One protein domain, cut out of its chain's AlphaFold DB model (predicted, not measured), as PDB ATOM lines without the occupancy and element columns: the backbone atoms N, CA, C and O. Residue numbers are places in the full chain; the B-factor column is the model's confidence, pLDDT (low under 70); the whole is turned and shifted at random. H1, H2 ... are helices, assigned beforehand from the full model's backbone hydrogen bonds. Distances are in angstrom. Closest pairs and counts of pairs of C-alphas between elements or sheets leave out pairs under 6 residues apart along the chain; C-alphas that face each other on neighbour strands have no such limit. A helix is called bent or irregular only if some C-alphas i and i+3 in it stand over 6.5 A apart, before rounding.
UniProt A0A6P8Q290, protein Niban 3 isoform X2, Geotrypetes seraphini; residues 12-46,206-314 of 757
ATOM      1  N   ARG A  12     117.792 159.484  60.332       87.94
ATOM      2  CA  ARG A  12     116.817 160.558  60.544       87.94
ATOM      3  C   ARG A  12     115.643 160.054  61.385       87.94
ATOM      4  O   ARG A  12     115.275 160.714  62.352       87.94
ATOM      5  N   GLN A  13     115.104 158.885  61.059       89.12
ATOM      6  CA  GLN A  13     114.059 158.169  61.782       89.12
ATOM      7  C   GLN A  13     114.530 157.847  63.195       89.12
ATOM      8  O   GLN A  13     113.813 158.145  64.141       89.12
ATOM      9  N   ARG A  14     115.756 157.333  63.367       90.88
ATOM     10  CA  ARG A  14     116.328 157.079  64.701       90.88
ATOM     11  C   ARG A  14     116.398 158.344  65.546       90.88
ATOM     12  O   ARG A  14     115.980 158.321  66.698       90.88
ATOM     13  N   ARG A  15     116.898 159.453  64.984       92.56
ATOM     14  CA  ARG A  15     116.966 160.743  65.693       92.56
ATOM     15  C   ARG A  15     115.581 161.274  66.055       92.56
ATOM     16  O   ARG A  15     115.382 161.708  67.183       92.56
ATOM     17  N   TYR A  16     114.630 161.200  65.125       92.81
ATOM     18  CA  TYR A  16     113.244 161.603  65.366       92.81
ATOM     19  C   TYR A  16     112.592 160.771  66.478       92.81
ATOM     20  O   TYR A  16     112.024 161.334  67.409       92.81
ATOM     21  N   LEU A  17     112.719 159.442  66.408       93.75
ATOM     22  CA  LEU A  17     112.178 158.520  67.403       93.75
ATOM     23  C   LEU A  17     112.783 158.776  68.779       93.75
ATOM     24  O   LEU A  17     112.030 158.925  69.732       93.75
ATOM     25  N   ARG A  18     114.110 158.932  68.871       94.25
ATOM     26  CA  ARG A  18     114.766 159.265  70.141       94.25
ATOM     27  C   ARG A  18     114.230 160.556  70.742       94.25
ATOM     28  O   ARG A  18     113.822 160.551  71.896       94.25
ATOM     29  N   GLY A  19     114.147 161.623  69.945       94.69
ATOM     30  CA  GLY A  19     113.610 162.902  70.414       94.69
ATOM     31  C   GLY A  19     112.143 162.821  70.846       94.69
ATOM     32  O   GLY A  19     111.741 163.486  71.798       94.69
ATOM     33  N   ARG A  20     111.333 161.986  70.182       93.25
ATOM     34  CA  ARG A  20     109.925 161.796  70.543       93.25
ATOM     35  C   ARG A  20     109.762 160.962  71.813       93.25
ATOM     36  O   ARG A  20     108.965 161.350  72.663       93.25
ATOM     37  N   THR A  21     110.527 159.881  71.962       94.88
ATOM     38  CA  THR A  21     110.578 159.073  73.189       94.88
ATOM     39  C   THR A  21     111.052 159.916  74.373       94.88
ATOM     40  O   THR A  21     110.399 159.909  75.410       94.88
ATOM     41  N   ASP A  22     112.102 160.730  74.200       95.00
ATOM     42  CA  ASP A  22     112.583 161.659  75.234       95.00
ATOM     43  C   ASP A  22     111.504 162.661  75.651       95.00
ATOM     44  O   ASP A  22     111.347 162.955  76.832       95.00
ATOM     45  N   ALA A  23     110.738 163.194  74.696       93.88
ATOM     46  CA  ALA A  23     109.648 164.114  75.006       93.88
ATOM     47  C   ALA A  23     108.545 163.441  75.843       93.88
ATOM     48  O   ALA A  23     108.028 164.058  76.774       93.88
ATOM     49  N   VAL A  24     108.211 162.181  75.540       92.94
ATOM     50  CA  VAL A  24     107.259 161.395  76.339       92.94
ATOM     51  C   VAL A  24     107.813 161.143  77.740       92.94
ATOM     52  O   VAL A  24     107.120 161.424  78.712       92.94
ATOM     53  N   LEU A  25     109.068 160.702  77.863       93.88
ATOM     54  CA  LEU A  25     109.718 160.452  79.154       93.88
ATOM     55  C   LEU A  25     109.782 161.716  80.020       93.88
ATOM     56  O   LEU A  25     109.363 161.691  81.176       93.88
ATOM     57  N   ARG A  26     110.194 162.855  79.448       93.19
ATOM     58  CA  ARG A  26     110.226 164.151  80.151       93.19
ATOM     59  C   ARG A  26     108.849 164.615  80.606       93.19
ATOM     60  O   ARG A  26     108.745 165.255  81.647       93.19
ATOM     61  N   SER A  27     107.804 164.303  79.842       92.94
ATOM     62  CA  SER A  27     106.428 164.595  80.241       92.94
ATOM     63  C   SER A  27     105.909 163.619  81.297       92.94
ATOM     64  O   SER A  27     105.123 164.031  82.141       92.94
ATOM     65  N   PHE A  28     106.310 162.348  81.247       94.38
ATOM     66  CA  PHE A  28     105.817 161.277  82.111       94.38
ATOM     67  C   PHE A  28     106.468 161.282  83.499       94.38
ATOM     68  O   PHE A  28     105.775 161.135  84.504       94.38
ATOM     69  N   MET A  29     107.785 161.484  83.583       92.81
ATOM     70  CA  MET A  29     108.529 161.398  84.846       92.81
ATOM     71  C   MET A  29     108.006 162.331  85.955       92.81
ATOM     72  O   MET A  29     107.944 161.897  87.107       92.81
ATOM     73  N   PRO A  30     107.569 163.576  85.676       90.25
ATOM     74  CA  PRO A  30     106.908 164.413  86.678       90.25
ATOM     75  C   PRO A  30     105.602 163.816  87.222       90.25
ATOM     76  O   PRO A  30     105.377 163.879  88.430       90.25
ATOM     77  N   TYR A  31     104.770 163.196  86.368       89.06
ATOM     78  CA  TYR A  31     103.586 162.462  86.834       89.06
ATOM     79  C   TYR A  31     104.002 161.315  87.749       89.06
ATOM     80  O   TYR A  31     103.429 161.165  88.823       89.06
ATOM     81  N   TYR A  32     105.034 160.556  87.367       93.12
ATOM     82  CA  TYR A  32     105.518 159.442  88.176       93.12
ATOM     83  C   TYR A  32     105.961 159.885  89.571       93.12
ATOM     84  O   TYR A  32     105.461 159.360  90.560       93.12
ATOM     85  N   ARG A  33     106.803 160.921  89.670       91.94
ATOM     86  CA  ARG A  33     107.259 161.460  90.963       91.94
ATOM     87  C   ARG A  33     106.096 161.935  91.845       91.94
ATOM     88  O   ARG A  33     106.098 161.669  93.043       91.94
ATOM     89  N   ARG A  34     105.085 162.593  91.260       90.81
ATOM     90  CA  ARG A  34     103.883 163.028  91.996       90.81
ATOM     91  C   ARG A  34     103.067 161.839  92.509       90.81
ATOM     92  O   ARG A  34     102.619 161.865  93.652       90.81
ATOM     93  N   GLN A  35     102.893 160.796  91.699       92.69
ATOM     94  CA  GLN A  35     102.144 159.609  92.119       92.69
ATOM     95  C   GLN A  35     102.894 158.783  93.164       92.69
ATOM     96  O   GLN A  35     102.263 158.251  94.070       92.69
ATOM     97  N   VAL A  36     104.231 158.751  93.126       93.00
ATOM     98  CA  VAL A  36     105.031 158.162  94.213       93.00
ATOM     99  C   VAL A  36     104.715 158.851  95.545       93.00
ATOM    100  O   VAL A  36     104.442 158.168  96.526       93.00
ATOM    101  N   ALA A  37     104.657 160.185  95.575       92.88
ATOM    102  CA  ALA A  37     104.283 160.927  96.781       92.88
ATOM    103  C   ALA A  37     102.866 160.598  97.278       92.88
ATOM    104  O   ALA A  37     102.682 160.343  98.467       92.88
ATOM    105  N   SER A  38     101.887 160.546  96.369       91.56
ATOM    106  CA  SER A  38     100.496 160.214  96.705       91.56
ATOM    107  C   SER A  38     100.348 158.792  97.259       91.56
ATOM    108  O   SER A  38      99.657 158.585  98.255       91.56
ATOM    109  N   VAL A  39     101.012 157.807  96.649       92.31
ATOM    110  CA  VAL A  39     100.915 156.401  97.073       92.31
ATOM    111  C   VAL A  39     101.680 156.156  98.371       92.31
ATOM    112  O   VAL A  39     101.181 155.438  99.230       92.31
ATOM    113  N   VAL A  40     102.846 156.782  98.581       93.12
ATOM    114  CA  VAL A  40     103.538 156.727  99.885       93.12
ATOM    115  C   VAL A  40     102.656 157.330 100.977       93.12
ATOM    116  O   VAL A  40     102.540 156.753 102.053       93.12
ATOM    117  N   PHE A  41     101.984 158.450 100.696       92.00
ATOM    118  CA  PHE A  41     101.043 159.057 101.633       92.00
ATOM    119  C   PHE A  41      99.898 158.107 102.010       92.00
ATOM    120  O   PHE A  41      99.641 157.901 103.194       92.00
ATOM    121  N   GLN A  42      99.271 157.462 101.023       90.00
ATOM    122  CA  GLN A  42      98.230 156.453 101.255       90.00
ATOM    123  C   GLN A  42      98.767 155.209 101.981       90.00
ATOM    124  O   GLN A  42      98.088 154.658 102.846       90.00
ATOM    125  N   HIS A  43      99.992 154.775 101.676       90.50
ATOM    126  CA  HIS A  43     100.633 153.639 102.334       90.50
ATOM    127  C   HIS A  43     100.852 153.902 103.826       90.50
ATOM    128  O   HIS A  43     100.440 153.092 104.652       90.50
ATOM    129  N   VAL A  44     101.429 155.059 104.166       90.88
ATOM    130  CA  VAL A  44     101.648 155.478 105.558       90.88
ATOM    131  C   VAL A  44     100.313 155.679 106.285       90.88
ATOM    132  O   VAL A  44     100.188 155.287 107.441       90.88
ATOM    133  N   GLN A  45      99.293 156.225 105.613       88.56
ATOM    134  CA  GLN A  45      97.938 156.315 106.165       88.56
ATOM    135  C   GLN A  45      97.370 154.922 106.504       88.56
ATOM    136  O   GLN A  45      96.800 154.740 107.578       88.56
ATOM    137  N   GLY A  46      97.546 153.938 105.619       84.50
ATOM    138  CA  GLY A  46      97.040 152.576 105.807       84.50
ATOM    139  C   GLY A  46      97.708 151.797 106.945       84.50
ATOM    140  O   GLY A  46      97.094 150.883 107.486       84.50
ATOM    141  N   ASP A 206     107.458 145.522  94.052       83.12
ATOM    142  CA  ASP A 206     107.148 146.324  95.234       83.12
ATOM    143  C   ASP A 206     105.796 147.036  95.046       83.12
ATOM    144  O   ASP A 206     105.550 147.639  93.997       83.12
ATOM    145  N   ARG A 207     104.916 146.943  96.051       83.88
ATOM    146  CA  ARG A 207     103.527 147.407  95.949       83.88
ATOM    147  C   ARG A 207     103.466 148.913  95.706       83.88
ATOM    148  O   ARG A 207     102.791 149.333  94.775       83.88
ATOM    149  N   VAL A 208     104.216 149.694  96.484       88.44
ATOM    150  CA  VAL A 208     104.184 151.166  96.455       88.44
ATOM    151  C   VAL A 208     104.650 151.692  95.100       88.44
ATOM    152  O   VAL A 208     103.938 152.440  94.433       88.44
ATOM    153  N   THR A 209     105.825 151.265  94.639       90.50
ATOM    154  CA  THR A 209     106.391 151.757  93.373       90.50
ATOM    155  C   THR A 209     105.633 151.245  92.147       90.50
ATOM    156  O   THR A 209     105.611 151.908  91.108       90.50
ATOM    157  N   THR A 210     105.031 150.058  92.226       91.81
ATOM    158  CA  THR A 210     104.194 149.507  91.151       91.81
ATOM    159  C   THR A 210     102.881 150.271  91.034       91.81
ATOM    160  O   THR A 210     102.496 150.663  89.934       91.81
ATOM    161  N   GLU A 211     102.210 150.507  92.160       91.75
ATOM    162  CA  GLU A 211     100.954 151.251  92.227       91.75
ATOM    163  C   GLU A 211     101.155 152.692  91.747       91.75
ATOM    164  O   GLU A 211     100.473 153.125  90.819       91.75
ATOM    165  N   ALA A 212     102.197 153.375  92.231       93.38
ATOM    166  CA  ALA A 212     102.565 154.711  91.763       93.38
ATOM    167  C   ALA A 212     102.829 154.763  90.248       93.38
ATOM    168  O   ALA A 212     102.456 155.725  89.575       93.38
ATOM    169  N   PHE A 213     103.461 153.726  89.689       94.62
ATOM    170  CA  PHE A 213     103.744 153.658  88.256       94.62
ATOM    171  C   PHE A 213     102.463 153.493  87.437       94.62
ATOM    172  O   PHE A 213     102.263 154.209  86.455       94.62
ATOM    173  N   MET A 214     101.588 152.572  87.842       92.56
ATOM    174  CA  MET A 214     100.320 152.330  87.155       92.56
ATOM    175  C   MET A 214      99.398 153.550  87.230       92.56
ATOM    176  O   MET A 214      98.806 153.920  86.214       92.56
ATOM    177  N   GLU A 215      99.353 154.226  88.379       91.62
ATOM    178  CA  GLU A 215      98.635 155.489  88.545       91.62
ATOM    179  C   GLU A 215      99.210 156.586  87.645       91.62
ATOM    180  O   GLU A 215      98.469 157.253  86.923       91.62
ATOM    181  N   ALA A 216     100.535 156.725  87.563       93.94
ATOM    182  CA  ALA A 216     101.160 157.702  86.672       93.94
ATOM    183  C   ALA A 216     100.833 157.445  85.194       93.94
ATOM    184  O   ALA A 216     100.546 158.382  84.446       93.94
ATOM    185  N   VAL A 217     100.827 156.176  84.768       93.56
ATOM    186  CA  VAL A 217     100.411 155.790  83.411       93.56
ATOM    187  C   VAL A 217      98.934 156.111  83.184       93.56
ATOM    188  O   VAL A 217      98.584 156.608  82.109       93.56
ATOM    189  N   ARG A 218      98.067 155.877  84.178       91.12
ATOM    190  CA  ARG A 218      96.644 156.230  84.115       91.12
ATOM    191  C   ARG A 218      96.467 157.737  83.915       91.12
ATOM    192  O   ARG A 218      95.880 158.125  82.908       91.12
ATOM    193  N   PHE A 219      97.052 158.573  84.774       89.06
ATOM    194  CA  PHE A 219      96.976 160.037  84.666       89.06
ATOM    195  C   PHE A 219      97.532 160.567  83.337       89.06
ATOM    196  O   PHE A 219      96.888 161.381  82.670       89.06
ATOM    197  N   TYR A 220      98.689 160.066  82.891       91.25
ATOM    198  CA  TYR A 220      99.278 160.468  81.611       91.25
ATOM    199  C   TYR A 220      98.345 160.170  80.426       91.25
ATOM    200  O   TYR A 220      98.178 161.000  79.530       91.25
ATOM    201  N   ARG A 221      97.694 158.999  80.422       90.25
ATOM    202  CA  ARG A 221      96.742 158.607  79.367       90.25
ATOM    203  C   ARG A 221      95.441 159.404  79.433       90.25
ATOM    204  O   ARG A 221      94.922 159.794  78.385       90.25
ATOM    205  N   GLN A 222      94.942 159.700  80.630       89.06
ATOM    206  CA  GLN A 222      93.763 160.547  80.815       89.06
ATOM    207  C   GLN A 222      93.982 161.959  80.275       89.06
ATOM    208  O   GLN A 222      93.103 162.487  79.598       89.06
ATOM    209  N   GLY A 223      95.176 162.536  80.468       85.38
ATOM    210  CA  GLY A 223      95.557 163.817  79.860       85.38
ATOM    211  C   GLY A 223      95.496 163.822  78.324       85.38
ATOM    212  O   GLY A 223      95.429 164.880  77.706       85.38
ATOM    213  N   LYS A 224      95.461 162.639  77.697       84.94
ATOM    214  CA  LYS A 224      95.290 162.435  76.249       84.94
ATOM    215  C   LYS A 224      93.891 161.943  75.862       84.94
ATOM    216  O   LYS A 224      93.696 161.460  74.748       84.94
ATOM    217  N   GLY A 225      92.927 162.010  76.780       85.12
ATOM    218  CA  GLY A 225      91.544 161.578  76.569       85.12
ATOM    219  C   GLY A 225      91.328 160.059  76.613       85.12
ATOM    220  O   GLY A 225      90.255 159.581  76.238       85.12
ATOM    221  N   SER A 226      92.320 159.282  77.060       85.50
ATOM    222  CA  SER A 226      92.250 157.817  77.141       85.50
ATOM    223  C   SER A 226      92.081 157.340  78.583       85.50
ATOM    224  O   SER A 226      93.051 157.258  79.329       85.50
ATOM    225  N   TYR A 227      90.850 156.987  78.961       84.19
ATOM    226  CA  TYR A 227      90.503 156.613  80.340       84.19
ATOM    227  C   TYR A 227      90.511 155.093  80.598       84.19
ATOM    228  O   TYR A 227      90.920 154.658  81.668       84.19
ATOM    229  N   GLY A 228      90.093 154.271  79.631       76.06
ATOM    230  CA  GLY A 228      89.857 152.835  79.843       76.06
ATOM    231  C   GLY A 228      91.110 151.959  80.017       76.06
ATOM    232  O   GLY A 228      92.221 152.301  79.580       76.06
ATOM    233  N   ALA A 229      90.896 150.779  80.611       74.19
ATOM    234  CA  ALA A 229      91.865 149.680  80.652       74.19
ATOM    235  C   ALA A 229      92.249 149.232  79.230       74.19
ATOM    236  O   ALA A 229      91.443 149.337  78.310       74.19
ATOM    237  N   SER A 230      93.486 148.767  79.035       78.88
ATOM    238  CA  SER A 230      94.005 148.388  77.715       78.88
ATOM    239  C   SER A 230      95.087 147.313  77.830       78.88
ATOM    240  O   SER A 230      95.861 147.335  78.786       78.88
ATOM    241  N   ASP A 231      95.187 146.428  76.832       79.50
ATOM    242  CA  ASP A 231      96.183 145.342  76.779       79.50
ATOM    243  C   ASP A 231      97.639 145.843  76.768       79.50
ATOM    244  O   ASP A 231      98.550 145.143  77.201       79.50
ATOM    245  N   HIS A 232      97.876 147.093  76.359       77.94
ATOM    246  CA  HIS A 232      99.202 147.728  76.385       77.94
ATOM    247  C   HIS A 232      99.786 147.900  77.788       77.94
ATOM    248  O   HIS A 232     100.979 148.174  77.918       77.94
ATOM    249  N   LEU A 233      98.950 147.774  78.820       85.94
ATOM    250  CA  LEU A 233      99.332 147.904  80.223       85.94
ATOM    251  C   LEU A 233      99.827 146.584  80.838       85.94
ATOM    252  O   LEU A 233      99.967 146.491  82.054       85.94
ATOM    253  N   LEU A 234     100.075 145.564  80.017       88.38
ATOM    254  CA  LEU A 234     100.651 144.291  80.439       88.38
ATOM    255  C   LEU A 234     102.185 144.325  80.336       88.38
ATOM    256  O   LEU A 234     102.740 144.879  79.386       88.38
ATOM    257  N   GLY A 235     102.863 143.691  81.295       90.62
ATOM    258  CA  GLY A 235     104.326 143.575  81.326       90.62
ATOM    259  C   GLY A 235     105.009 144.345  82.452       90.62
ATOM    260  O   GLY A 235     104.380 144.774  83.421       90.62
ATOM    261  N   ASN A 236     106.330 144.494  82.359       91.19
ATOM    262  CA  ASN A 236     107.114 145.265  83.326       91.19
ATOM    263  C   ASN A 236     107.018 146.795  83.069       91.19
ATOM    264  O   ASN A 236     106.428 147.232  82.081       91.19
ATOM    265  N   LYS A 237     107.593 147.631  83.955       92.88
ATOM    266  CA  LYS A 237     107.466 149.104  83.860       92.88
ATOM    267  C   LYS A 237     108.011 149.641  82.526       92.88
ATOM    268  O   LYS A 237     107.393 150.496  81.893       92.88
ATOM    269  N   THR A 238     109.135 149.084  82.063       93.81
ATOM    270  CA  THR A 238     109.772 149.481  80.798       93.81
ATOM    271  C   THR A 238     108.927 149.105  79.582       93.81
ATOM    272  O   THR A 238     108.783 149.909  78.663       93.81
ATOM    273  N   GLU A 239     108.315 147.922  79.586       93.38
ATOM    274  CA  GLU A 239     107.489 147.418  78.488       93.38
ATOM    275  C   GLU A 239     106.177 148.192  78.386       93.38
ATOM    276  O   GLU A 239     105.819 148.624  77.293       93.38
ATOM    277  N   ILE A 240     105.514 148.448  79.519       93.81
ATOM    278  CA  ILE A 240     104.274 149.233  79.569       93.81
ATOM    279  C   ILE A 240     104.512 150.639  79.016       93.81
ATOM    280  O   ILE A 240     103.797 151.076  78.113       93.81
ATOM    281  N   LEU A 241     105.540 151.347  79.500       94.62
ATOM    282  CA  LEU A 241     105.812 152.702  79.019       94.62
ATOM    283  C   LEU A 241     106.260 152.708  77.550       94.62
ATOM    284  O   LEU A 241     105.872 153.598  76.797       94.62
ATOM    285  N   SER A 242     106.988 151.681  77.104       95.31
ATOM    286  CA  SER A 242     107.321 151.512  75.684       95.31
ATOM    287  C   SER A 242     106.071 151.321  74.828       95.31
ATOM    288  O   SER A 242     105.962 151.935  73.770       95.31
ATOM    289  N   ASN A 243     105.091 150.538  75.289       92.50
ATOM    290  CA  ASN A 243     103.816 150.372  74.592       92.50
ATOM    291  C   ASN A 243     103.030 151.694  74.532       92.50
ATOM    292  O   ASN A 243     102.443 152.006  73.498       92.50
ATOM    293  N   VAL A 244     103.062 152.502  75.598       91.62
ATOM    294  CA  VAL A 244     102.464 153.850  75.612       91.62
ATOM    295  C   VAL A 244     103.150 154.778  74.600       91.62
ATOM    296  O   VAL A 244     102.469 155.496  73.870       91.62
ATOM    297  N   VAL A 245     104.481 154.733  74.489       93.25
ATOM    298  CA  VAL A 245     105.224 155.496  73.470       93.25
ATOM    299  C   VAL A 245     104.874 155.016  72.059       93.25
ATOM    300  O   VAL A 245     104.658 155.840  71.171       93.25
ATOM    301  N   MET A 246     104.771 153.704  71.832       91.56
ATOM    302  CA  MET A 246     104.335 153.167  70.537       91.56
ATOM    303  C   MET A 246     102.929 153.638  70.168       91.56
ATOM    304  O   MET A 246     102.689 153.994  69.015       91.56
ATOM    305  N   TRP A 247     102.026 153.699  71.147       86.75
ATOM    306  CA  TRP A 247     100.679 154.234  70.968       86.75
ATOM    307  C   TRP A 247     100.701 155.723  70.591       86.75
ATOM    308  O   TRP A 247     100.059 156.126  69.622       86.75
ATOM    309  N   ASP A 248     101.526 156.535  71.258       86.94
ATOM    310  CA  ASP A 248     101.729 157.951  70.911       86.94
ATOM    311  C   ASP A 248     102.322 158.153  69.504       86.94
ATOM    312  O   ASP A 248     102.137 159.202  68.876       86.94
ATOM    313  N   LEU A 249     103.061 157.158  69.014       89.25
ATOM    314  CA  LEU A 249     103.669 157.133  67.688       89.25
ATOM    315  C   LEU A 249     102.750 156.540  66.614       89.25
ATOM    316  O   LEU A 249     103.134 156.564  65.445       89.25
ATOM    317  N   LEU A 250     101.555 156.048  66.956       86.00
ATOM    318  CA  LEU A 250     100.697 155.273  66.054       86.00
ATOM    319  C   LEU A 250     100.447 155.976  64.714       86.00
ATOM    320  O   LEU A 250     100.729 155.406  63.664       86.00
ATOM    321  N   LEU A 251     100.009 157.240  64.726       86.00
ATOM    322  CA  LEU A 251      99.748 158.003  63.493       86.00
ATOM    323  C   LEU A 251     101.011 158.176  62.634       86.00
ATOM    324  O   LEU A 251     100.964 158.120  61.401       86.00
ATOM    325  N   TRP A 252     102.164 158.361  63.279       89.00
ATOM    326  CA  TRP A 252     103.440 158.443  62.577       89.00
ATOM    327  C   TRP A 252     103.816 157.086  61.974       89.00
ATOM    328  O   TRP A 252     104.167 157.031  60.795       89.00
ATOM    329  N   LEU A 253     103.674 155.994  62.729       86.25
ATOM    330  CA  LEU A 253     103.916 154.631  62.257       86.25
ATOM    331  C   LEU A 253     103.036 154.303  61.051       86.25
ATOM    332  O   LEU A 253     103.567 153.876  60.031       86.25
ATOM    333  N   GLN A 254     101.735 154.594  61.115       84.50
ATOM    334  CA  GLN A 254     100.806 154.428  59.994       84.50
ATOM    335  C   GLN A 254     101.303 155.174  58.748       84.50
ATOM    336  O   GLN A 254     101.377 154.596  57.664       84.50
ATOM    337  N   SER A 255     101.742 156.432  58.896       83.88
ATOM    338  CA  SER A 255     102.290 157.204  57.773       83.88
ATOM    339  C   SER A 255     103.522 156.536  57.148       83.88
ATOM    340  O   SER A 255     103.604 156.431  55.926       83.88
ATOM    341  N   GLN A 256     104.457 156.038  57.964       83.56
ATOM    342  CA  GLN A 256     105.683 155.396  57.485       83.56
ATOM    343  C   GLN A 256     105.384 154.050  56.830       83.56
ATOM    344  O   GLN A 256     105.897 153.755  55.752       83.56
ATOM    345  N   ILE A 257     104.513 153.249  57.444       78.38
ATOM    346  CA  ILE A 257     104.100 151.955  56.914       78.38
ATOM    347  C   ILE A 257     103.397 152.151  55.564       78.38
ATOM    348  O   ILE A 257     103.704 151.429  54.616       78.38
ATOM    349  N   LEU A 258     102.524 153.152  55.419       76.88
ATOM    350  CA  LEU A 258     101.908 153.480  54.130       76.88
ATOM    351  C   LEU A 258     102.954 153.840  53.064       76.88
ATOM    352  O   LEU A 258     102.809 153.426  51.915       76.88
ATOM    353  N   GLN A 259     104.026 154.557  53.418       74.56
ATOM    354  CA  GLN A 259     105.126 154.840  52.483       74.56
ATOM    355  C   GLN A 259     105.900 153.574  52.091       74.56
ATOM    356  O   GLN A 259     106.196 153.384  50.911       74.56
ATOM    357  N   ILE A 260     106.161 152.671  53.044       70.62
ATOM    358  CA  ILE A 260     106.788 151.364  52.777       70.62
ATOM    359  C   ILE A 260     105.953 150.562  51.765       70.62
ATOM    360  O   ILE A 260     106.517 149.938  50.868       70.62
ATOM    361  N   HIS A 261     104.621 150.624  51.862       64.44
ATOM    362  CA  HIS A 261     103.714 149.948  50.930       64.44
ATOM    363  C   HIS A 261     103.582 150.661  49.567       64.44
ATOM    364  O   HIS A 261     103.319 149.996  48.565       64.44
ATOM    365  N   LYS A 262     103.771 151.990  49.499       63.22
ATOM    366  CA  LYS A 262     103.684 152.791  48.257       63.22
ATOM    367  C   LYS A 262     104.976 152.806  47.425       63.22
ATOM    368  O   LYS A 262     104.903 153.023  46.216       63.22
ATOM    369  N   GLY A 263     106.143 152.588  48.036       56.31
ATOM    370  CA  GLY A 263     107.437 152.542  47.341       56.31
ATOM    371  C   GLY A 263     107.572 151.377  46.344       56.31
ATOM    372  O   GLY A 263     106.767 150.450  46.337       56.31
ATOM    373  N   LEU A 264     108.627 151.402  45.512       43.88
ATOM    374  CA  LEU A 264     108.983 150.460  44.420       43.88
ATOM    375  C   LEU A 264     109.201 148.979  44.851       43.88
ATOM    376  O   LEU A 264     109.879 148.212  44.174       43.88
ATOM    377  N   MET A 265     108.644 148.558  45.987       46.03
ATOM    378  CA  MET A 265     108.807 147.264  46.650       46.03
ATOM    379  C   MET A 265     107.524 146.418  46.591       46.03
ATOM    380  O   MET A 265     107.242 145.628  47.486       46.03
ATOM    381  N   LYS A 266     106.765 146.510  45.490       45.38
ATOM    382  CA  LYS A 266     105.559 145.691  45.225       45.38
ATOM    383  C   LYS A 266     105.798 144.169  45.253       45.38
ATOM    384  O   LYS A 266     104.844 143.404  45.194       45.38
ATOM    385  N   LYS A 267     107.053 143.707  45.312       46.91
ATOM    386  CA  LYS A 267     107.409 142.284  45.186       46.91
ATOM    387  C   LYS A 267     107.626 141.530  46.503       46.91
ATOM    388  O   LYS A 267     107.820 140.321  46.428       46.91
ATOM    389  N   LYS A 268     107.621 142.159  47.689       47.03
ATOM    390  CA  LYS A 268     107.948 141.425  48.930       47.03
ATOM    391  C   LYS A 268     106.993 141.707  50.097       47.03
ATOM    392  O   LYS A 268     106.994 142.785  50.680       47.03
ATOM    393  N   LYS A 269     106.217 140.673  50.437       52.09
ATOM    394  CA  LYS A 269     105.312 140.567  51.594       52.09
ATOM    395  C   LYS A 269     106.059 140.871  52.915       52.09
ATOM    396  O   LYS A 269     107.258 140.612  53.006       52.09
ATOM    397  N   GLY A 270     105.380 141.423  53.928       58.34
ATOM    398  CA  GLY A 270     105.847 141.400  55.331       58.34
ATOM    399  C   GLY A 270     106.961 142.370  55.781       58.34
ATOM    400  O   GLY A 270     107.523 142.170  56.852       58.34
ATOM    401  N   HIS A 271     107.298 143.432  55.036       65.56
ATOM    402  CA  HIS A 271     108.399 144.351  55.414       65.56
ATOM    403  C   HIS A 271     108.081 145.325  56.568       65.56
ATOM    404  O   HIS A 271     108.987 145.986  57.079       65.56
ATOM    405  N   HIS A 272     106.819 145.424  56.997       75.06
ATOM    406  CA  HIS A 272     106.418 146.331  58.075       75.06
ATOM    407  C   HIS A 272     106.705 145.766  59.475       75.06
ATOM    408  O   HIS A 272     107.083 146.541  60.348       75.06
ATOM    409  N   PHE A 273     106.633 144.445  59.692       79.94
ATOM    410  CA  PHE A 273     106.942 143.841  60.999       79.94
ATOM    411  C   PHE A 273     108.410 144.029  61.424       79.94
ATOM    412  O   PHE A 273     108.633 144.512  62.533       79.94
ATOM    413  N   PRO A 274     109.429 143.782  60.569       82.88
ATOM    414  CA  PRO A 274     110.818 144.079  60.932       82.88
ATOM    415  C   PRO A 274     111.068 145.569  61.209       82.88
ATOM    416  O   PRO A 274     111.891 145.912  62.056       82.88
ATOM    417  N   PHE A 275     110.352 146.467  60.517       85.38
ATOM    418  CA  PHE A 275     110.406 147.907  60.788       85.38
ATOM    419  C   PHE A 275     109.810 148.240  62.163       85.38
ATOM    420  O   PHE A 275     110.480 148.892  62.961       85.38
ATOM    421  N   LEU A 276     108.604 147.747  62.467       88.19
ATOM    422  CA  LEU A 276     107.952 147.902  63.774       88.19
ATOM    423  C   LEU A 276     108.828 147.366  64.909       88.19
ATOM    424  O   LEU A 276     108.996 148.043  65.919       88.19
ATOM    425  N   GLN A 277     109.454 146.206  64.701       88.88
ATOM    426  CA  GLN A 277     110.409 145.628  65.640       88.88
ATOM    427  C   GLN A 277     111.628 146.517  65.859       88.88
ATOM    428  O   GLN A 277     112.049 146.702  67.002       88.88
ATOM    429  N   GLY A 278     112.180 147.104  64.796       90.62
ATOM    430  CA  GLY A 278     113.269 148.070  64.909       90.62
ATOM    431  C   GLY A 278     112.881 149.295  65.739       90.62
ATOM    432  O   GLY A 278     113.662 149.722  66.589       90.62
ATOM    433  N   VAL A 279     111.675 149.839  65.529       92.75
ATOM    434  CA  VAL A 279     111.170 150.987  66.304       92.75
ATOM    435  C   VAL A 279     110.984 150.608  67.767       92.75
ATOM    436  O   VAL A 279     111.520 151.284  68.641       92.75
ATOM    437  N   TYR A 280     110.274 149.513  68.033       93.19
ATOM    438  CA  TYR A 280     109.978 149.074  69.390       93.19
ATOM    439  C   TYR A 280     111.239 148.750  70.187       93.19
ATOM    440  O   TYR A 280     111.339 149.143  71.342       93.19
ATOM    441  N   THR A 281     112.229 148.104  69.565       93.38
ATOM    442  CA  THR A 281     113.513 147.807  70.221       93.38
ATOM    443  C   THR A 281     114.231 149.094  70.628       93.38
ATOM    444  O   THR A 281     114.674 149.207  71.765       93.38
ATOM    445  N   LEU A 282     114.280 150.097  69.743       94.81
ATOM    446  CA  LEU A 282     114.911 151.386  70.040       94.81
ATOM    447  C   LEU A 282     114.184 152.143  71.161       94.81
ATOM    448  O   LEU A 282     114.835 152.723  72.028       94.81
ATOM    449  N   VAL A 283     112.848 152.136  71.152       96.06
ATOM    450  CA  VAL A 283     112.034 152.737  72.221       96.06
ATOM    451  C   VAL A 283     112.284 152.017  73.545       96.06
ATOM    452  O   VAL A 283     112.567 152.670  74.545       96.06
ATOM    453  N   LEU A 284     112.239 150.683  73.542       94.88
ATOM    454  CA  LEU A 284     112.440 149.862  74.732       94.88
ATOM    455  C   LEU A 284     113.829 150.063  75.341       94.88
ATOM    456  O   LEU A 284     113.933 150.208  76.556       94.88
ATOM    457  N   GLU A 285     114.883 150.118  74.525       95.50
ATOM    458  CA  GLU A 285     116.250 150.403  74.977       95.50
ATOM    459  C   GLU A 285     116.345 151.766  75.671       95.50
ATOM    460  O   GLU A 285     116.920 151.874  76.752       95.50
ATOM    461  N   GLN A 286     115.746 152.802  75.080       95.75
ATOM    462  CA  GLN A 286     115.790 154.162  75.614       95.75
ATOM    463  C   GLN A 286     114.982 154.311  76.907       95.75
ATOM    464  O   GLN A 286     115.476 154.879  77.876       95.75
ATOM    465  N   VAL A 287     113.769 153.754  76.952       96.56
ATOM    466  CA  VAL A 287     112.938 153.724  78.164       96.56
ATOM    467  C   VAL A 287     113.637 152.939  79.277       96.56
ATOM    468  O   VAL A 287     113.651 153.372  80.427       96.56
ATOM    469  N   SER A 288     114.255 151.802  78.944       95.50
ATOM    470  CA  SER A 288     114.999 150.994  79.917       95.50
ATOM    471  C   SER A 288     116.194 151.751  80.490       95.50
ATOM    472  O   SER A 288     116.395 151.723  81.702       95.50
ATOM    473  N   ALA A 289     116.954 152.454  79.645       95.50
ATOM    474  CA  ALA A 289     118.082 153.272  80.082       95.50
ATOM    475  C   ALA A 289     117.644 154.402  81.030       95.50
ATOM    476  O   ALA A 289     118.303 154.636  82.039       95.50
ATOM    477  N   GLU A 290     116.509 155.051  80.758       94.19
ATOM    478  CA  GLU A 290     115.975 156.119  81.611       94.19
ATOM    479  C   GLU A 290     115.566 155.605  83.001       94.19
ATOM    480  O   GLU A 290     115.916 156.207  84.019       94.19
ATOM    481  N   PHE A 291     114.868 154.465  83.075       91.88
ATOM    482  CA  PHE A 291     114.512 153.857  84.362       91.88
ATOM    483  C   PHE A 291     115.737 153.373  85.140       91.88
ATOM    484  O   PHE A 291     115.761 153.479  86.364       91.88
ATOM    485  N   GLN A 292     116.758 152.862  84.449       93.31
ATOM    486  CA  GLN A 292     118.024 152.491  85.083       93.31
ATOM    487  C   GLN A 292     118.749 153.718  85.648       93.31
ATOM    488  O   GLN A 292     119.221 153.668  86.781       93.31
ATOM    489  N   ALA A 293     118.795 154.824  84.900       92.88
ATOM    490  CA  ALA A 293     119.411 156.070  85.349       92.88
ATOM    491  C   ALA A 293     118.654 156.713  86.527       92.88
ATOM    492  O   ALA A 293     119.276 157.236  87.446       92.88
ATOM    493  N   SER A 294     117.322 156.619  86.533       89.31
ATOM    494  CA  SER A 294     116.459 157.246  87.545       89.31
ATOM    495  C   SER A 294     116.279 156.413  88.821       89.31
ATOM    496  O   SER A 294     115.595 156.848  89.746       89.31
ATOM    497  N   GLN A 295     116.854 155.208  88.894       88.94
ATOM    498  CA  GLN A 295     116.587 154.271  89.988       88.94
ATOM    499  C   GLN A 295     117.048 154.805  91.354       88.94
ATOM    500  O   GLN A 295     116.357 154.621  92.353       88.94
ATOM    501  N   GLU A 296     118.211 155.457  91.411       90.94
ATOM    502  CA  GLU A 296     118.717 156.009  92.672       90.94
ATOM    503  C   GLU A 296     117.944 157.266  93.090       90.94
ATOM    504  O   GLU A 296     117.617 157.422  94.265       90.94
ATOM    505  N   GLU A 297     117.551 158.104  92.124       90.50
ATOM    506  CA  GLU A 297     116.670 159.249  92.380       90.50
ATOM    507  C   GLU A 297     115.321 158.807  92.964       90.50
ATOM    508  O   GLU A 297     114.807 159.446  93.877       90.50
ATOM    509  N   GLU A 298     114.749 157.706  92.467       89.81
ATOM    510  CA  GLU A 298     113.503 157.137  92.988       89.81
ATOM    511  C   GLU A 298     113.658 156.664  94.440       89.81
ATOM    512  O   GLU A 298     112.812 156.972  95.281       89.81
ATOM    513  N   ARG A 299     114.744 155.945  94.758       90.75
ATOM    514  CA  ARG A 299     115.011 155.476  96.129       90.75
ATOM    515  C   ARG A 299     115.187 156.634  97.103       90.75
ATOM    516  O   ARG A 299     114.666 156.580  98.217       90.75
ATOM    517  N   GLU A 300     115.910 157.669  96.693       94.00
ATOM    518  CA  GLU A 300     116.112 158.854  97.521       94.00
ATOM    519  C   GLU A 300     114.807 159.644  97.689       94.00
ATOM    520  O   GLU A 300     114.472 160.045  98.803       94.00
ATOM    521  N   LEU A 301     114.008 159.777  96.625       92.62
ATOM    522  CA  LEU A 301     112.683 160.393  96.695       92.62
ATOM    523  C   LEU A 301     111.773 159.664  97.695       92.62
ATOM    524  O   LEU A 301     111.143 160.319  98.521       92.62
ATOM    525  N   LEU A 302     111.731 158.326  97.668       92.56
ATOM    526  CA  LEU A 302     110.960 157.528  98.632       92.56
ATOM    527  C   LEU A 302     111.389 157.820 100.075       92.56
ATOM    528  O   LEU A 302     110.546 158.105 100.926       92.56
ATOM    529  N   ARG A 303     112.701 157.837 100.343       93.25
ATOM    530  CA  ARG A 303     113.248 158.153 101.672       93.25
ATOM    531  C   ARG A 303     112.890 159.561 102.137       93.25
ATOM    532  O   ARG A 303     112.559 159.757 103.307       93.25
ATOM    533  N   GLN A 304     112.969 160.546 101.248       94.25
ATOM    534  CA  GLN A 304     112.619 161.933 101.558       94.25
ATOM    535  C   GLN A 304     111.122 162.089 101.834       94.25
ATOM    536  O   GLN A 304     110.742 162.776 102.782       94.25
ATOM    537  N   LEU A 305     110.276 161.421 101.049       93.62
ATOM    538  CA  LEU A 305     108.828 161.434 101.232       93.62
ATOM    539  C   LEU A 305     108.420 160.791 102.553       93.62
ATOM    540  O   LEU A 305     107.631 161.388 103.276       93.62
ATOM    541  N   GLU A 306     108.988 159.641 102.925       92.62
ATOM    542  CA  GLU A 306     108.708 159.023 104.227       92.62
ATOM    543  C   GLU A 306     109.086 159.940 105.395       92.62
ATOM    544  O   GLU A 306     108.294 160.113 106.324       92.62
ATOM    545  N   LYS A 307     110.265 160.577 105.331       93.12
ATOM    546  CA  LYS A 307     110.727 161.534 106.352       93.12
ATOM    547  C   LYS A 307     109.831 162.765 106.462       93.12
ATOM    548  O   LYS A 307     109.701 163.304 107.555       93.12
ATOM    549  N   LYS A 308     109.243 163.211 105.350       92.31
ATOM    550  CA  LYS A 308     108.346 164.372 105.300       92.31
ATOM    551  C   LYS A 308     106.923 164.026 105.745       92.31
ATOM    552  O   LYS A 308     106.324 164.766 106.508       92.31
ATOM    553  N   ILE A 309     106.385 162.901 105.278       93.62
ATOM    554  CA  ILE A 309     104.983 162.518 105.485       93.62
ATOM    555  C   ILE A 309     104.738 162.020 106.909       93.62
ATOM    556  O   ILE A 309     103.771 162.442 107.530       93.62
ATOM    557  N   ARG A 310     105.596 161.138 107.446       93.62
ATOM    558  CA  ARG A 310     105.370 160.522 108.767       93.62
ATOM    559  C   ARG A 310     105.171 161.534 109.916       93.62
ATOM    560  O   ARG A 310     104.240 161.318 110.686       93.62
ATOM    561  N   PRO A 311     105.972 162.610 110.071       94.00
ATOM    562  CA  PRO A 311     105.786 163.556 111.176       94.00
ATOM    563  C   PRO A 311     104.569 164.483 111.019       94.00
ATOM    564  O   PRO A 311     104.038 164.955 112.019       94.00
ATOM    565  N   GLU A 312     104.124 164.753 109.789       92.69
ATOM    566  CA  GLU A 312     103.070 165.739 109.484       92.69
ATOM    567  C   GLU A 312     101.770 165.098 108.973       92.69
ATOM    568  O   GLU A 312     100.856 165.790 108.518       92.69
ATOM    569  N   LEU A 313     101.666 163.770 109.073       93.19
ATOM    570  CA  LEU A 313     100.575 162.966 108.528       93.19
ATOM    571  C   LEU A 313      99.192 163.497 108.927       93.19
ATOM    572  O   LEU A 313      98.347 163.704 108.059       93.19
ATOM    573  N   ASP A 314      98.979 163.791 110.211       92.25
ATOM    574  CA  ASP A 314      97.694 164.287 110.722       92.25
ATOM    575  C   ASP A 314      97.306 165.644 110.117       92.25
ATOM    576  O   ASP A 314      96.136 165.891 109.806       92.25
TER     577      ASP A 314
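What this domain is: This is residues 12 to 46 and 206 to 314 of the 757 residues of the protein "protein Niban 3 isoform X2" of Geotrypetes seraphini (UniProt A0A6P8Q290). H1, the longest helix, bridges a wide corner made by H5 and H6, which follow each other in the chain: the first part of H1 packs on H5 and its last part on H6. H2 crosses the last part of H1, H3 packs on H5, and H4 leads on from H3 to the end of the rod where residues 262 to 268 stick out. The printed part has 144 residues, with six named helices in the order H1, H2, H3, H4, H5, H6 and no named strand, class all helix. It is loose, with a radius of gyration of the C-alphas of 18.6 A, and its spans are 69 by 30 by 21 A.

Where its parts are: H1, residues 12 to 46, runs 50.0 A from C-alpha 12 at (116.817, 160.558, 60.544) to C-alpha 46 at (97.040, 152.576, 105.807). It has a kink of 27 degrees near residue 30. It is neither bent nor irregular, but only just: C-alphas 27 and 30 are 6.5 A apart. H5, residues 272 to 293, is 31.7 A long. H6, residues 295 to 314, is 29.8 A long and ends with C-alpha 314 at (97.694, 164.287, 110.722). H6 has a kink of 30 degrees near residue 308 and is irregular, with C-alphas 311 and 314 8.1 A apart. H2, residues 207 to 222, is 22.3 A long; H3, residues 237 to 248, 16.7 A; H4, residues 250 to 262, 18.2 A.

How they stand to each other: H1 touches H2 with residues 28 to 43 alone, at a steep tilt of 55 degrees, opposite ways; the closest C-alphas, of Val 36 and Ala 212, are 4.9 A apart. H1 touches H5 with residues 14 to 25 alone, at a steep tilt of 48 degrees, the same way; the closest C-alphas are those of Thr 21 and Val 283, 6.6 A. H1 touches H6 with residues 33 to 45 alone, at a shallow tilt of 30 degrees, the same way; the closest C-alphas are those of Ala 37 and Leu 305, 6.4 A. H3 touches H5 at a steep tilt of 50 degrees, opposite ways, the C-alphas of Ser 242 and Leu 284 being closest at 5.5 A. H4 and H5 form a helical hairpin, at a shallow tilt of 32 degrees, and only just touch, with 3 pairs of C-alphas within 8 A; Ile 257 and His 272 have the closest C-alphas, 6.2 A apart. H5 and H6 meet only through their link. H2 and H6, among others, are apart. Every O i to N i+4 pair is within hydrogen-bond range in H2, H3, H4 and H5, against 29 of 31 in H1 and 13 of 16 in H6.

The domain as a whole: The C-alphas farthest apart, of Lys 267 and Asp 314, are 69.8 A apart. Residues 47 to 205 are not printed, and C-alphas 46 and 206 are 15.9 A apart across the cut. The link from H2 to H3, residues 223 to 236, is long. Mean pLDDT of the printed part is 87.2; residues 261 to 271 are under 70.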